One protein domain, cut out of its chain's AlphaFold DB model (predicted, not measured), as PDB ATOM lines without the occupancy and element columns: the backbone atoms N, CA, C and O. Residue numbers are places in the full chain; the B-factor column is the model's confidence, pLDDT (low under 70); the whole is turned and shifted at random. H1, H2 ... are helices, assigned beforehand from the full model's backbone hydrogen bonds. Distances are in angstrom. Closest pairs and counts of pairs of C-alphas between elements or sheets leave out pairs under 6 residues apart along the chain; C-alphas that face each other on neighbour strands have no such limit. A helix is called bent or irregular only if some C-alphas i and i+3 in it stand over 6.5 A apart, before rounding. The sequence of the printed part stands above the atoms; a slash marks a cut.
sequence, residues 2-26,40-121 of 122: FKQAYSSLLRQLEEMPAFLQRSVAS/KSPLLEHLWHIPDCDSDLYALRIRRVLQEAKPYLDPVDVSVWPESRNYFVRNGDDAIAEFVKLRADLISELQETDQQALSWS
ATOM      1  N   PHE A   2     137.958 156.301 131.645       74.38
ATOM      2  CA  PHE A   2     138.296 154.873 131.812       74.38
ATOM      3  C   PHE A   2     139.347 154.576 132.891       74.38
ATOM      4  O   PHE A   2     139.107 153.733 133.745       74.38
ATOM      5  N   LYS A   3     140.460 155.322 132.922       77.31
ATOM      6  CA  LYS A   3     141.524 155.115 133.920       77.31
ATOM      7  C   LYS A   3     141.031 155.268 135.365       77.31
ATOM      8  O   LYS A   3     141.391 154.482 136.227       77.31
ATOM      9  N   GLN A   4     140.147 156.234 135.617       80.25
ATOM     10  CA  GLN A   4     139.600 156.451 136.958       80.25
ATOM     11  C   GLN A   4     138.580 155.381 137.360       80.25
ATOM     12  O   GLN A   4     138.574 154.958 138.513       80.25
ATOM     13  N   ALA A   5     137.763 154.902 136.415       86.81
ATOM     14  CA  ALA A   5     136.878 153.764 136.651       86.81
ATOM     15  C   ALA A   5     137.680 152.484 136.949       86.81
ATOM     16  O   ALA A   5     137.355 151.767 137.889       86.81
ATOM     17  N   TYR A   6     138.767 152.244 136.213       87.94
ATOM     18  CA  TYR A   6     139.657 151.106 136.432       87.94
ATOM     19  C   TYR A   6     140.345 151.148 137.804       87.94
ATOM     20  O   TYR A   6     140.241 150.190 138.566       87.94
ATOM     21  N   SER A   7     140.953 152.277 138.184       89.00
ATOM     22  CA  SER A   7     141.553 152.427 139.519       89.00
ATOM     23  C   SER A   7     140.525 152.276 140.646       89.00
ATOM     24  O   SER A   7     140.831 151.709 141.690       89.00
ATOM     25  N   SER A   8     139.291 152.751 140.436       92.25
ATOM     26  CA  SER A   8     138.196 152.547 141.390       92.25
ATOM     27  C   SER A   8     137.830 151.069 141.539       92.25
ATOM     28  O   SER A   8     137.558 150.628 142.652       92.25
ATOM     29  N   LEU A   9     137.809 150.304 140.443       92.25
ATOM     30  CA  LEU A   9     137.537 148.867 140.477       92.25
ATOM     31  C   LEU A   9     138.655 148.098 141.190       92.25
ATOM     32  O   LEU A   9     138.352 147.278 142.051       92.25
ATOM     33  N   LEU A  10     139.927 148.396 140.902       93.38
ATOM     34  CA  LEU A  10     141.058 147.768 141.599       93.38
ATOM     35  C   LEU A  10     140.979 147.988 143.111       93.38
ATOM     36  O   LEU A  10     141.091 147.037 143.877       93.38
ATOM     37  N   ARG A  11     140.666 149.212 143.542       94.31
ATOM     38  CA  ARG A  11     140.487 149.515 144.963       94.31
ATOM     39  C   ARG A  11     139.341 148.722 145.602       94.31
ATOM     40  O   ARG A  11     139.482 148.231 146.714       94.31
ATOM     41  N   GLN A  12     138.214 148.560 144.909       93.88
ATOM     42  CA  GLN A  12     137.114 147.726 145.414       93.88
ATOM     43  C   GLN A  12     137.530 146.254 145.542       93.88
ATOM     44  O   GLN A  12     137.155 145.581 146.502       93.88
ATOM     45  N   LEU A  13     138.335 145.755 144.597       94.12
ATOM     46  CA  LEU A  13     138.891 144.405 144.658       94.12
ATOM     47  C   LEU A  13     139.867 144.236 145.836       94.12
ATOM     48  O   LEU A  13     139.838 143.174 146.460       94.12
ATOM     49  N   GLU A  14     140.667 145.260 146.152       95.25
ATOM     50  CA  GLU A  14     141.594 145.323 147.300       95.25
ATOM     51  C   GLU A  14     140.870 145.387 148.656       95.25
ATOM     52  O   GLU A  14     141.328 144.810 149.640       95.25
ATOM     53  N   GLU A  15     139.733 146.081 148.734       95.94
ATOM     54  CA  GLU A  15     138.994 146.285 149.989       95.94
ATOM     55  C   GLU A  15     138.225 145.026 150.444       95.94
ATOM     56  O   GLU A  15     137.997 144.834 151.646       95.94
ATOM     57  N   MET A  16     137.850 144.153 149.503       93.19
ATOM     58  CA  MET A  16     136.976 143.004 149.760       93.19
ATOM     59  C   MET A  16     137.565 141.954 150.723       93.19
ATOM     60  O   MET A  16     136.857 141.579 151.661       93.19
ATOM     61  N   PRO A  17     138.830 141.495 150.597       94.31
ATOM     62  CA  PRO A  17     139.405 140.542 151.552       94.31
ATOM     63  C   PRO A  17     139.400 141.066 152.991       94.31
ATOM     64  O   PRO A  17     139.017 140.355 153.919       94.31
ATOM     65  N   ALA A  18     139.742 142.345 153.178       92.19
ATOM     66  CA  ALA A  18     139.748 142.970 154.496       92.19
ATOM     67  C   ALA A  18     138.327 143.119 155.068       92.19
ATOM     68  O   ALA A  18     138.121 142.968 156.273       92.19
ATOM     69  N   PHE A  19     137.336 143.417 154.222       93.38
ATOM     70  CA  PHE A  19     135.927 143.406 154.618       93.38
ATOM     71  C   PHE A  19     135.471 142.015 155.070       93.38
ATOM     72  O   PHE A  19     134.855 141.902 156.132       93.38
ATOM     73  N   LEU A  20     135.812 140.967 154.311       92.12
ATOM     74  CA  LEU A  20     135.446 139.594 154.648       92.12
ATOM     75  C   LEU A  20     136.046 139.175 155.986       92.12
ATOM     76  O   LEU A  20     135.313 138.755 156.876       92.12
ATOM     77  N   GLN A  21     137.355 139.381 156.147       91.44
ATOM     78  CA  GLN A  21     138.076 139.036 157.366       91.44
ATOM     79  C   GLN A  21     137.433 139.692 158.592       91.44
ATOM     80  O   GLN A  21     137.135 139.014 159.569       91.44
ATOM     81  N   ARG A  22     137.136 140.999 158.533       92.75
ATOM     82  CA  ARG A  22     136.468 141.701 159.643       92.75
ATOM     83  C   ARG A  22     135.055 141.187 159.920       92.75
ATOM     84  O   ARG A  22     134.638 141.205 161.073       92.75
ATOM     85  N   SER A  23     134.327 140.768 158.888       91.12
ATOM     86  CA  SER A  23     132.928 140.342 159.019       91.12
ATOM     87  C   SER A  23     132.783 138.981 159.698       91.12
ATOM     88  O   SER A  23     131.750 138.722 160.312       91.12
ATOM     89  N   VAL A  24     133.804 138.124 159.610       89.88
ATOM     90  CA  VAL A  24     133.741 136.749 160.132       89.88
ATOM     91  C   VAL A  24     134.721 136.458 161.266       89.88
ATOM     92  O   VAL A  24     134.523 135.479 161.973       89.88
ATOM     93  N   ALA A  25     135.701 137.332 161.526       85.25
ATOM     94  CA  ALA A  25     136.711 137.148 162.577       85.25
ATOM     95  C   ALA A  25     136.145 136.910 163.990       85.25
ATOM     96  O   ALA A  25     136.823 136.328 164.831       85.25
ATOM     97  N   SER A  26     134.933 137.388 164.285       85.31
ATOM     98  CA  SER A  26     134.294 137.212 165.596       85.31
ATOM     99  C   SER A  26     133.233 136.112 165.626       85.31
ATOM    100  O   SER A  26     132.540 135.977 166.635       85.31
ATOM    101  N   LYS A  40     119.961 128.321 151.424       91.00
ATOM    102  CA  LYS A  40     120.285 127.005 150.849       91.00
ATOM    103  C   LYS A  40     121.619 126.453 151.331       91.00
ATOM    104  O   LYS A  40     121.801 125.241 151.268       91.00
ATOM    105  N   SER A  41     122.488 127.327 151.832       93.31
ATOM    106  CA  SER A  41     123.866 126.987 152.169       93.31
ATOM    107  C   SER A  41     124.294 127.638 153.490       93.31
ATOM    108  O   SER A  41     123.763 128.689 153.857       93.31
ATOM    109  N   PRO A  42     125.225 127.032 154.244       95.31
ATOM    110  CA  PRO A  42     125.813 127.655 155.421       95.31
ATOM    111  C   PRO A  42     126.869 128.696 155.021       95.31
ATOM    112  O   PRO A  42     127.415 128.668 153.916       95.31
ATOM    113  N   LEU A  43     127.231 129.595 155.941       94.75
ATOM    114  CA  LEU A  43     128.227 130.639 155.664       94.75
ATOM    115  C   LEU A  43     129.596 130.061 155.269       94.75
ATOM    116  O   LEU A  43     130.282 130.645 154.435       94.75
ATOM    117  N   LEU A  44     129.974 128.900 155.810       95.88
ATOM    118  CA  LEU A  44     131.215 128.213 155.449       95.88
ATOM    119  C   LEU A  44     131.293 127.874 153.953       95.88
ATOM    120  O   LEU A  44     132.362 127.986 153.356       95.88
ATOM    121  N   GLU A  45     130.172 127.495 153.338       97.31
ATOM    122  CA  GLU A  45     130.118 127.220 151.900       97.31
ATOM    123  C   GLU A  45     130.379 128.495 151.093       97.31
ATOM    124  O   GLU A  45     131.186 128.491 150.164       97.31
ATOM    125  N   HIS A  46     129.778 129.616 151.499       94.94
ATOM    126  CA  HIS A  46     130.043 130.912 150.876       94.94
ATOM    127  C   HIS A  46     131.503 131.345 151.032       94.94
ATOM    128  O   HIS A  46     132.079 131.875 150.082       94.94
ATOM    129  N   LEU A  47     132.114 131.104 152.197       95.88
ATOM    130  CA  LEU A  47     133.522 131.423 152.431       95.88
ATOM    131  C   LEU A  47     134.440 130.662 151.480       95.88
ATOM    132  O   LEU A  47     135.341 131.281 150.925       95.88
ATOM    133  N   TRP A  48     134.196 129.370 151.251       97.88
ATOM    134  CA  TRP A  48     135.002 128.558 150.335       97.88
ATOM    135  C   TRP A  48     134.724 128.822 148.858       97.88
ATOM    136  O   TRP A  48     135.640 128.744 148.041       97.88
ATOM    137  N   HIS A  49     133.501 129.216 148.508       97.31
ATOM    138  CA  HIS A  49     133.203 129.627 147.142       97.31
ATOM    139  C   HIS A  49     134.007 130.842 146.691       97.31
ATOM    140  O   HIS A  49     134.282 130.966 145.502       97.31
ATOM    141  N   ILE A  50     134.371 131.747 147.598       96.56
ATOM    142  CA  ILE A  50     135.067 132.985 147.243       96.56
ATOM    143  C   ILE A  50     136.470 132.724 146.665       96.56
ATOM    144  O   ILE A  50     136.674 133.110 145.513       96.56
ATOM    145  N   PRO A  51     137.423 132.088 147.381       97.31
ATOM    146  CA  PRO A  51     138.746 131.801 146.832       97.31
ATOM    147  C   PRO A  51     138.661 130.892 145.604       97.31
ATOM    148  O   PRO A  51     139.296 131.194 144.600       97.31
ATOM    149  N   ASP A  52     137.808 129.866 145.632       97.81
ATOM    150  CA  ASP A  52     137.662 128.934 144.512       97.81
ATOM    151  C   ASP A  52     137.119 129.628 143.250       97.81
ATOM    152  O   ASP A  52     137.567 129.355 142.135       97.81
ATOM    153  N   CYS A  53     136.165 130.558 143.393       96.75
ATOM    154  CA  CYS A  53     135.701 131.361 142.262       96.75
ATOM    155  C   CYS A  53     136.786 132.336 141.798       96.75
ATOM    156  O   CYS A  53     136.916 132.565 140.596       96.75
ATOM    157  N   ASP A  54     137.550 132.933 142.717       95.31
ATOM    158  CA  ASP A  54     138.621 133.862 142.354       95.31
ATOM    159  C   ASP A  54     139.699 133.134 141.537       95.31
ATOM    160  O   ASP A  54     140.053 133.615 140.465       95.31
ATOM    161  N   SER A  55     140.152 131.949 141.963       95.19
ATOM    162  CA  SER A  55     141.204 131.186 141.276       95.19
ATOM    163  C   SER A  55     140.724 130.495 139.999       95.19
ATOM    164  O   SER A  55     141.314 130.689 138.929       95.19
ATOM    165  N   ASP A  56     139.654 129.703 140.088       95.06
ATOM    166  CA  ASP A  56     139.320 128.698 139.071       95.06
ATOM    167  C   ASP A  56     138.293 129.208 138.058       95.06
ATOM    168  O   ASP A  56     138.084 128.592 137.010       95.06
ATOM    169  N   LEU A  57     137.655 130.344 138.351       95.69
ATOM    170  CA  LEU A  57     136.660 130.952 137.476       95.69
ATOM    171  C   LEU A  57     137.106 132.327 136.986       95.69
ATOM    172  O   LEU A  57     137.302 132.522 135.785       95.69
ATOM    173  N   TYR A  58     137.246 133.298 137.883       94.44
ATOM    174  CA  TYR A  58     137.419 134.694 137.498       94.44
ATOM    175  C   TYR A  58     138.847 135.018 137.068       94.44
ATOM    176  O   TYR A  58     139.014 135.534 135.962       94.44
ATOM    177  N   ALA A  59     139.875 134.677 137.853       94.31
ATOM    178  CA  ALA A  59     141.267 134.924 137.472       94.31
ATOM    179  C   ALA A  59     141.628 134.187 136.178       94.31
ATOM    180  O   ALA A  59     142.222 134.777 135.276       94.31
ATOM    181  N   LEU A  60     141.193 132.928 136.031       94.00
ATOM    182  CA  LEU A  60     141.362 132.179 134.786       94.00
ATOM    183  C   LEU A  60     140.748 132.927 133.595       94.00
ATOM    184  O   LEU A  60     141.422 133.152 132.591       94.00
ATOM    185  N   ARG A  61     139.488 133.363 133.701       96.06
ATOM    186  CA  ARG A  61     138.809 134.099 132.622       96.06
ATOM    187  C   ARG A  61     139.481 135.433 132.310       96.06
ATOM    188  O   ARG A  61     139.616 135.766 131.137       96.06
ATOM    189  N   ILE A  62     139.921 136.170 133.329       94.00
ATOM    190  CA  ILE A  62     140.655 137.430 133.167       94.00
ATOM    191  C   ILE A  62     141.938 137.186 132.371       94.00
ATOM    192  O   ILE A  62     142.141 137.831 131.345       94.00
ATOM    193  N   ARG A  63     142.757 136.207 132.769       93.62
ATOM    194  CA  ARG A  63     143.999 135.867 132.059       93.62
ATOM    195  C   ARG A  63     143.735 135.488 130.603       93.62
ATOM    196  O   ARG A  63     144.413 135.999 129.718       93.62
ATOM    197  N   ARG A  64     142.698 134.686 130.334       94.81
ATOM    198  CA  ARG A  64     142.307 134.331 128.958       94.81
ATOM    199  C   ARG A  64     141.893 135.550 128.137       94.81
ATOM    200  O   ARG A  64     142.308 135.673 126.994       94.81
ATOM    201  N   VAL A  65     141.121 136.475 128.708       93.62
ATOM    202  CA  VAL A  65     140.731 137.726 128.026       93.62
ATOM    203  C   VAL A  65     141.940 138.608 127.718       93.62
ATOM    204  O   VAL A  65     141.954 139.267 126.681       93.62
ATOM    205  N   LEU A  66     142.952 138.614 128.584       90.56
ATOM    206  CA  LEU A  66     144.174 139.388 128.374       90.56
ATOM    207  C   LEU A  66     145.119 138.757 127.337       90.56
ATOM    208  O   LEU A  66     145.852 139.480 126.670       90.56
ATOM    209  N   GLN A  67     145.113 137.428 127.202       91.12
ATOM    210  CA  GLN A  67     146.112 136.686 126.420       91.12
ATOM    211  C   GLN A  67     145.592 136.164 125.073       91.12
ATOM    212  O   GLN A  67     146.374 135.982 124.142       91.12
ATOM    213  N   GLU A  68     144.290 135.908 124.948       94.31
ATOM    214  CA  GLU A  68     143.694 135.278 123.770       94.31
ATOM    215  C   GLU A  68     142.848 136.273 122.966       94.31
ATOM    216  O   GLU A  68     142.089 137.086 123.498       94.31
ATOM    217  N   ALA A  69     142.897 136.162 121.639       91.75
ATOM    218  CA  ALA A  69     141.974 136.890 120.780       91.75
ATOM    219  C   ALA A  69     140.588 136.225 120.822       91.75
ATOM    220  O   ALA A  69     140.384 135.180 120.208       91.75
ATOM    221  N   LYS A  70     139.624 136.867 121.498       92.06
ATOM    222  CA  LYS A  70     138.225 136.404 121.639       92.06
ATOM    223  C   LYS A  70     138.126 134.989 122.250       92.06
ATOM    224  O   LYS A  70     137.634 134.078 121.579       92.06
ATOM    225  N   PRO A  71     138.561 134.789 123.509       95.94
ATOM    226  CA  PRO A  71     138.493 133.481 124.152       95.94
ATOM    227  C   PRO A  71     137.046 133.001 124.279       95.94
ATOM    228  O   PRO A  71     136.147 133.764 124.640       95.94
ATOM    229  N   TYR A  72     136.830 131.708 124.046       95.38
ATOM    230  CA  TYR A  72     135.598 131.049 124.466       95.38
ATOM    231  C   TYR A  72     135.683 130.733 125.961       95.38
ATOM    232  O   TYR A  72     136.593 130.021 126.380       95.38
ATOM    233  N   LEU A  73     134.764 131.274 126.764       94.31
ATOM    234  CA  LEU A  73     134.749 131.092 128.216       94.31
ATOM    235  C   LEU A  73     133.718 130.028 128.590       94.31
ATOM    236  O   LEU A  73     132.517 130.303 128.577       94.31
ATOM    237  N   ASP A  74     134.193 128.832 128.934       91.38
ATOM    238  CA  ASP A  74     133.322 127.711 129.268       91.38
ATOM    239  C   ASP A  74     132.412 128.026 130.469       91.38
ATOM    240  O   ASP A  74     132.844 128.675 131.440       91.38
ATOM    241  N   PRO A  75     131.142 127.584 130.434       91.81
ATOM    242  CA  PRO A  75     130.309 127.574 131.621       91.81
ATOM    243  C   PRO A  75     130.906 126.595 132.634       91.81
ATOM    244  O   PRO A  75     131.250 125.464 132.301       91.81
ATOM    245  N   VAL A  76     131.016 127.039 133.882       93.69
ATOM    246  CA  VAL A  76     131.482 126.210 134.992       93.69
ATOM    247  C   VAL A  76     130.310 126.027 135.935       93.69
ATOM    248  O   VAL A  76     129.738 127.012 136.408       93.69
ATOM    249  N   ASP A  77     129.942 124.776 136.183       95.12
ATOM    250  CA  ASP A  77     128.963 124.450 137.207       95.12
ATOM    251  C   ASP A  77     129.645 124.495 138.575       95.12
ATOM    252  O   ASP A  77     130.349 123.570 138.974       95.12
ATOM    253  N   VAL A  78     129.473 125.614 139.274       95.19
ATOM    254  CA  VAL A  78     130.009 125.791 140.627       95.19
ATOM    255  C   VAL A  78     129.134 125.119 141.683       95.19
ATOM    256  O   VAL A  78     129.586 124.942 142.808       95.19
ATOM    257  N   SER A  79     127.909 124.695 141.346       94.50
ATOM    258  CA  SER A  79     126.979 124.116 142.325       94.50
ATOM    259  C   SER A  79     127.446 122.766 142.876       94.50
ATOM    260  O   SER A  79     127.059 122.386 143.975       94.50
ATOM    261  N   VAL A  80     128.332 122.070 142.156       96.62
ATOM    262  CA  VAL A  80     128.925 120.793 142.591       96.62
ATOM    263  C   VAL A  80     130.171 120.969 143.462       96.62
ATOM    264  O   VAL A  80     130.705 119.991 143.991       96.62
ATOM    265  N   TRP A  81     130.700 122.188 143.588       97.75
ATOM    266  CA  TRP A  81     131.950 122.436 144.313       97.75
ATOM    267  C   TRP A  81     131.873 122.147 145.811       97.75
ATOM    268  O   TRP A  81     132.815 121.522 146.301       97.75
ATOM    269  N   PRO A  82     130.790 122.490 146.535       96.94
ATOM    270  CA  PRO A  82     130.714 122.218 147.967       96.94
ATOM    271  C   PRO A  82     130.917 120.743 148.306       96.94
ATOM    272  O   PRO A  82     131.699 120.406 149.198       96.94
ATOM    273  N   GLU A  83     130.274 119.864 147.539       96.50
ATOM    274  CA  GLU A  83     130.397 118.416 147.687       96.50
ATOM    275  C   GLU A  83     131.753 117.913 147.177       96.50
ATOM    276  O   GLU A  83     132.499 117.275 147.917       96.50
ATOM    277  N   SER A  84     132.119 118.234 145.932       97.38
ATOM    278  CA  SER A  84     133.340 117.700 145.301       97.38
ATOM    279  C   SER A  84     134.643 118.165 145.960       97.38
ATOM    280  O   SER A  84     135.656 117.467 145.876       97.38
ATOM    281  N   ARG A  85     134.628 119.318 146.635       97.44
ATOM    282  CA  ARG A  85     135.781 119.904 147.334       97.44
ATOM    283  C   ARG A  85     135.657 119.823 148.857       97.44
ATOM    284  O   ARG A  85     136.509 120.359 149.563       97.44
ATOM    285  N   ASN A  86     134.630 119.134 149.364       96.56
ATOM    286  CA  ASN A  86     134.389 118.888 150.786       96.56
ATOM    287  C   ASN A  86     134.369 120.164 151.651       96.56
ATOM    288  O   ASN A  86     135.016 120.213 152.698       96.56
ATOM    289  N   TYR A  87     133.635 121.207 151.251       96.62
ATOM    290  CA  TYR A  87     133.640 122.492 151.973       96.62
ATOM    291  C   TYR A  87     133.268 122.360 153.453       96.62
ATOM    292  O   TYR A  87     133.871 123.011 154.302       96.62
ATOM    293  N   PHE A  88     132.332 121.468 153.778       92.50
ATOM    294  CA  PHE A  88     131.756 121.336 155.121       92.50
ATOM    295  C   PHE A  88     132.713 120.796 156.196       92.50
ATOM    296  O   PHE A  88     132.372 120.822 157.375       92.50
ATOM    297  N   VAL A  89     133.897 120.303 155.815       94.12
ATOM    298  CA  VAL A  89     134.925 119.816 156.759       94.12
ATOM    299  C   VAL A  89     136.200 120.661 156.740       94.12
ATOM    300  O   VAL A  89     137.153 120.355 157.456       94.12
ATOM    301  N   ARG A  90     136.241 121.712 155.916       95.12
ATOM    302  CA  ARG A  90     137.385 122.622 155.798       95.12
ATOM    303  C   ARG A  90     137.258 123.787 156.784       95.12
ATOM    304  O   ARG A  90     136.165 124.129 157.227       95.12
ATOM    305  N   ASN A  91     138.378 124.430 157.106       93.06
ATOM    306  CA  ASN A  91     138.409 125.588 157.999       93.06
ATOM    307  C   ASN A  91     138.034 126.881 157.242       93.06
ATOM    308  O   ASN A  91     138.557 127.138 156.162       93.06
ATOM    309  N   GLY A  92     137.135 127.698 157.796       92.81
ATOM    310  CA  GLY A  92     136.743 128.982 157.202       92.81
ATOM    311  C   GLY A  92     137.850 130.044 157.224       92.81
ATOM    312  O   GLY A  92     137.925 130.853 156.301       92.81
ATOM    313  N   ASP A  93     138.740 130.017 158.218       92.38
ATOM    314  CA  ASP A  93     139.884 130.936 158.290       92.38
ATOM    315  C   ASP A  93     140.862 130.698 157.134       92.38
ATOM    316  O   ASP A  93     141.391 131.651 156.553       92.38
ATOM    317  N   ASP A  94     141.041 129.432 156.744       95.06
ATOM    318  CA  ASP A  94     141.884 129.053 155.610       95.06
ATOM    319  C   ASP A  94     141.313 129.604 154.296       95.06
ATOM    320  O   ASP A  94     142.070 130.128 153.482       95.06
ATOM    321  N   ALA A  95     139.986 129.574 154.113       96.12
ATOM    322  CA  ALA A  95     139.337 130.145 152.929       96.12
ATOM    323  C   ALA A  95     139.628 131.647 152.777       96.12
ATOM    324  O   ALA A  95     139.883 132.142 151.679       96.12
ATOM    325  N   ILE A  96     139.626 132.385 153.890       95.25
ATOM    326  CA  ILE A  96     139.909 133.825 153.900       95.25
ATOM    327  C   ILE A  96     141.388 134.075 153.616       95.25
ATOM    328  O   ILE A  96     141.711 134.951 152.817       95.25
ATOM    329  N   ALA A  97     142.284 133.320 154.255       95.25
ATOM    330  CA  ALA A  97     143.720 133.439 154.026       95.25
ATOM    331  C   ALA A  97     144.081 133.142 152.560       95.25
ATOM    332  O   ALA A  97     144.869 133.871 151.950       95.25
ATOM    333  N   GLU A  98     143.455 132.119 151.978       97.19
ATOM    334  CA  GLU A  98     143.598 131.771 150.569       97.19
ATOM    335  C   GLU A  98     143.068 132.889 149.667       97.19
ATOM    336  O   GLU A  98     143.777 133.337 148.763       97.19
ATOM    337  N   PHE A  99     141.886 133.432 149.967       97.25
ATOM    338  CA  PHE A  99     141.323 134.546 149.209       97.25
ATOM    339  C   PHE A  99     142.199 135.804 149.262       97.25
ATOM    340  O   PHE A  99     142.418 136.438 148.232       97.25
ATOM    341  N   VAL A 100     142.743 136.159 150.432       96.38
ATOM    342  CA  VAL A 100     143.664 137.302 150.586       96.38
ATOM    343  C   VAL A 100     144.862 137.157 149.651       96.38
ATOM    344  O   VAL A 100     145.217 138.114 148.962       96.38
ATOM    345  N   LYS A 101     145.461 135.963 149.604       96.75
ATOM    346  CA  LYS A 101     146.607 135.686 148.739       96.75
ATOM    347  C   LYS A 101     146.225 135.770 147.260       96.75
ATOM    348  O   LYS A 101     146.828 136.545 146.526       96.75
ATOM    349  N   LEU A 102     145.203 135.020 146.844       97.06
ATOM    350  CA  LEU A 102     144.752 134.968 145.449       97.06
ATOM    351  C   LEU A 102     144.392 136.355 144.915       97.06
ATOM    352  O   LEU A 102     144.753 136.713 143.793       97.06
ATOM    353  N   ARG A 103     143.719 137.161 145.741       96.69
ATOM    354  CA  ARG A 103     143.306 138.505 145.364       96.69
ATOM    355  C   ARG A 103     144.498 139.443 145.199       96.69
ATOM    356  O   ARG A 103     144.530 140.198 144.230       96.69
ATOM    357  N   ALA A 104     145.469 139.391 146.110       95.94
ATOM    358  CA  ALA A 104     146.693 140.186 146.010       95.94
ATOM    359  C   ALA A 104     147.505 139.832 144.751       95.94
ATOM    360  O   ALA A 104     147.972 140.736 144.050       95.94
ATOM    361  N   ASP A 105     147.605 138.539 144.431       95.62
ATOM    362  CA  ASP A 105     148.278 138.053 143.224       95.62
ATOM    363  C   ASP A 105     147.567 138.578 141.960       95.62
ATOM    364  O   ASP A 105     148.195 139.195 141.099       95.62
ATOM    365  N   LEU A 106     146.234 138.446 141.883       95.06
ATOM    366  CA  LEU A 106     145.441 138.935 140.746       95.06
ATOM    367  C   LEU A 106     145.546 140.456 140.555       95.06
ATOM    368  O   LEU A 106     145.659 140.935 139.427       95.06
ATOM    369  N   ILE A 107     145.493 141.235 141.637       95.19
ATOM    370  CA  ILE A 107     145.623 142.698 141.563       95.19
ATOM    371  C   ILE A 107     147.006 143.091 141.044       95.19
ATOM    372  O   ILE A 107     147.095 143.988 140.204       95.19
ATOM    373  N   SER A 108     148.057 142.405 141.495       94.69
ATOM    374  CA  SER A 108     149.425 142.647 141.024       94.69
ATOM    375  C   SER A 108     149.537 142.386 139.515       94.69
ATOM    376  O   SER A 108     149.982 143.265 138.778       94.69
ATOM    377  N   GLU A 109     149.015 141.252 139.026       92.88
ATOM    378  CA  GLU A 109     148.970 140.928 137.587       92.88
ATOM    379  C   GLU A 109     148.227 142.002 136.765       92.88
ATOM    380  O   GLU A 109     148.662 142.409 135.681       92.88
ATOM    381  N   LEU A 110     147.095 142.490 137.280       92.38
ATOM    382  CA  LEU A 110     146.286 143.517 136.623       92.38
ATOM    383  C   LEU A 110     147.018 144.865 136.551       92.38
ATOM    384  O   LEU A 110     147.022 145.506 135.498       92.38
ATOM    385  N   GLN A 111     147.666 145.280 137.641       91.75
ATOM    386  CA  GLN A 111     148.443 146.519 137.700       91.75
ATOM    387  C   GLN A 111     149.652 146.484 136.755       91.75
ATOM    388  O   GLN A 111     149.930 147.475 136.076       91.75
ATOM    389  N   GLU A 112     150.351 145.351 136.668       89.56
ATOM    390  CA  GLU A 112     151.460 145.157 135.728       89.56
ATOM    391  C   GLU A 112     150.993 145.227 134.271       89.56
ATOM    392  O   GLU A 112     151.639 145.863 133.433       89.56
ATOM    393  N   THR A 113     149.838 144.629 133.971       84.44
ATOM    394  CA  THR A 113     149.242 144.669 132.631       84.44
ATOM    395  C   THR A 113     148.897 146.103 132.206       84.44
ATOM    396  O   THR A 113     149.183 146.490 131.070       84.44
ATOM    397  N   ASP A 114     148.344 146.926 133.107       79.31
ATOM    398  CA  ASP A 114     148.052 148.345 132.831       79.31
ATOM    399  C   ASP A 114     149.335 149.143 132.534       79.31
ATOM    400  O   ASP A 114     149.394 149.920 131.577       79.31
ATOM    401  N   GLN A 115     150.408 148.906 133.298       76.81
ATOM    402  CA  GLN A 115     151.707 149.551 133.061       76.81
ATOM    403  C   GLN A 115     152.303 149.172 131.701       76.81
ATOM    404  O   GLN A 115     152.791 150.042 130.973       76.81
ATOM    405  N   GLN A 116     152.238 147.892 131.330       72.38
ATOM    406  CA  GLN A 116     152.722 147.424 130.033       72.38
ATOM    407  C   GLN A 116     151.929 148.058 128.887       72.38
ATOM    408  O   GLN A 116     152.537 148.624 127.981       72.38
ATOM    409  N   ALA A 117     150.595 148.076 128.957       69.75
ATOM    410  CA  ALA A 117     149.756 148.714 127.939       69.75
ATOM    411  C   ALA A 117     150.084 150.210 127.745       69.75
ATOM    412  O   ALA A 117     150.108 150.710 126.616       69.75
ATOM    413  N   LEU A 118     150.401 150.922 128.833       59.16
ATOM    414  CA  LEU A 118     150.828 152.323 128.784       59.16
ATOM    415  C   LEU A 118     152.217 152.498 128.147       59.16
ATOM    416  O   LEU A 118     152.435 153.473 127.435       59.16
ATOM    417  N   SER A 119     153.141 151.556 128.356       59.72
ATOM    418  CA  SER A 119     154.499 151.626 127.791       59.72
ATOM    419  C   SER A 119     154.569 151.384 126.275       59.72
ATOM    420  O   SER A 119     155.478 151.894 125.632       59.72
ATOM    421  N   TRP A 120     153.595 150.675 125.688       50.66
ATOM    422  CA  TRP A 120     153.508 150.416 124.238       50.66
ATOM    423  C   TRP A 120     152.814 151.549 123.461       50.66
ATOM    424  O   TRP A 120     152.670 151.474 122.242       50.66
ATOM    425  N   SER A 121     152.350 152.587 124.164       54.62
ATOM    426  CA  SER A 121     151.661 153.751 123.590       54.62
ATOM    427  C   SER A 121     152.595 154.954 123.340       54.62
ATOM    428  O   SER A 121     152.111 156.059 123.080       54.62
TER     429      SER A 121
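What this domain is: This is residues 2 to 26 and 40 to 121 of the 122 residues of the protein "DinB_2 domain-containing protein" of Acidobacteria bacterium (UniProt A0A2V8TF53). Three long helices make a loose, lengthwise bundle: H4, the longest, packs on both H1 and H2, and these two come near each other at one end, where H1b stands near H2a, and are apart toward the other end, where H1a and H2b are. After H2 the chain folds back through the long unnamed stretch of residues 68 to 80 to the small helix H3, beside the early part of H2a; residues 115 to 121, the last of H4 and the two after it, stick out. The printed part has 107 residues with four named helices, in the order H1, H2, H3, H4, and no named strand, and its class is all helix. H1 and H2 are bent, though the arms of H2 stand at 20 degrees and it runs nearly straight. The whole is only just loose, close to compact, with a radius of gyration of the C-alphas of 15.8 A, and it is only just elongated, spanning 50 by 33 by 19 A.

Where its parts are: Find C-alpha 2 at (138.296, 154.873, 131.812), where H1, residues 2 to 24, begins. By its hydrogen bonds it was assigned as one helix, but it is bent: C-alphas 14 and 17 are 6.8 A apart. Its arm H1a is residues 2 to 14, 18.5 A long, and its arm H1b is residues 17 to 24, 11.0 A long. Go on past the cut to C-alpha 43 at (128.227, 130.639, 155.664), where H2, residues 43 to 67, begins. By its hydrogen bonds it too was assigned as one helix, but it is bent, with C-alphas 56 and 59 at 6.7 A. H2a is residues 43 to 56, 20.1 A long, and H2b is residues 59 to 67, 12.2 A long. Next look for H3, residues 81 to 84, 5.0 A long. Last comes H4, residues 92 to 119, which runs 41.1 A to C-alpha 119 at (154.499, 151.626, 127.791).

How they stand to each other: Start again at H1a, which stands to H1b at a steep tilt of 37 degrees, only just past shallow. With residues 10 to 14 alone H1a touches H4, opposite ways at a shallow tilt of 21 degrees; their closest C-alphas, those of Leu 10 and Ile 107, are 6.8 A apart. H1b touches H4 too, at a shallow tilt of 18 degrees, opposite ways, and the closest C-alphas, of Pro 17 and Val 100, are 5.4 A apart. H1b and H2a are near each other, while H1a and H2b are apart. Look then at H2a, which touches H4 at a shallow tilt of 30 degrees, the same way; the closest C-alphas, of Pro 51 and Phe 99, are 4.5 A apart. H2b is close to H4 but not clearly touching it, with the C-alphas of Ala 59 and Leu 106 the closest at 6.7 A. H2a and H3 only just touch, with 3 pairs of C-alphas within 8 A, the closest those of Glu 45 and Pro 82 at 6.4 A. Along the backbone, every O i to N i+4 pair is within hydrogen-bond range in H1a, H1b, H2b and H4, against 9 of 10 in H2a; H3 is too short for such a pair.

The domain as a whole: The two C-alphas farthest apart are those of Val 89 and Ser 121, at 50.3 A. Residues 27 to 39 are not printed, and across this cut C-alphas 26 and 40 are 22.8 A apart. Of the links printed whole, H2 to H3 is long, with 13 residues, and H3 to H4 is short, with 7. The mean pLDDT of the printed part is 91.4; look at residues 117 to 121 for the values under 70.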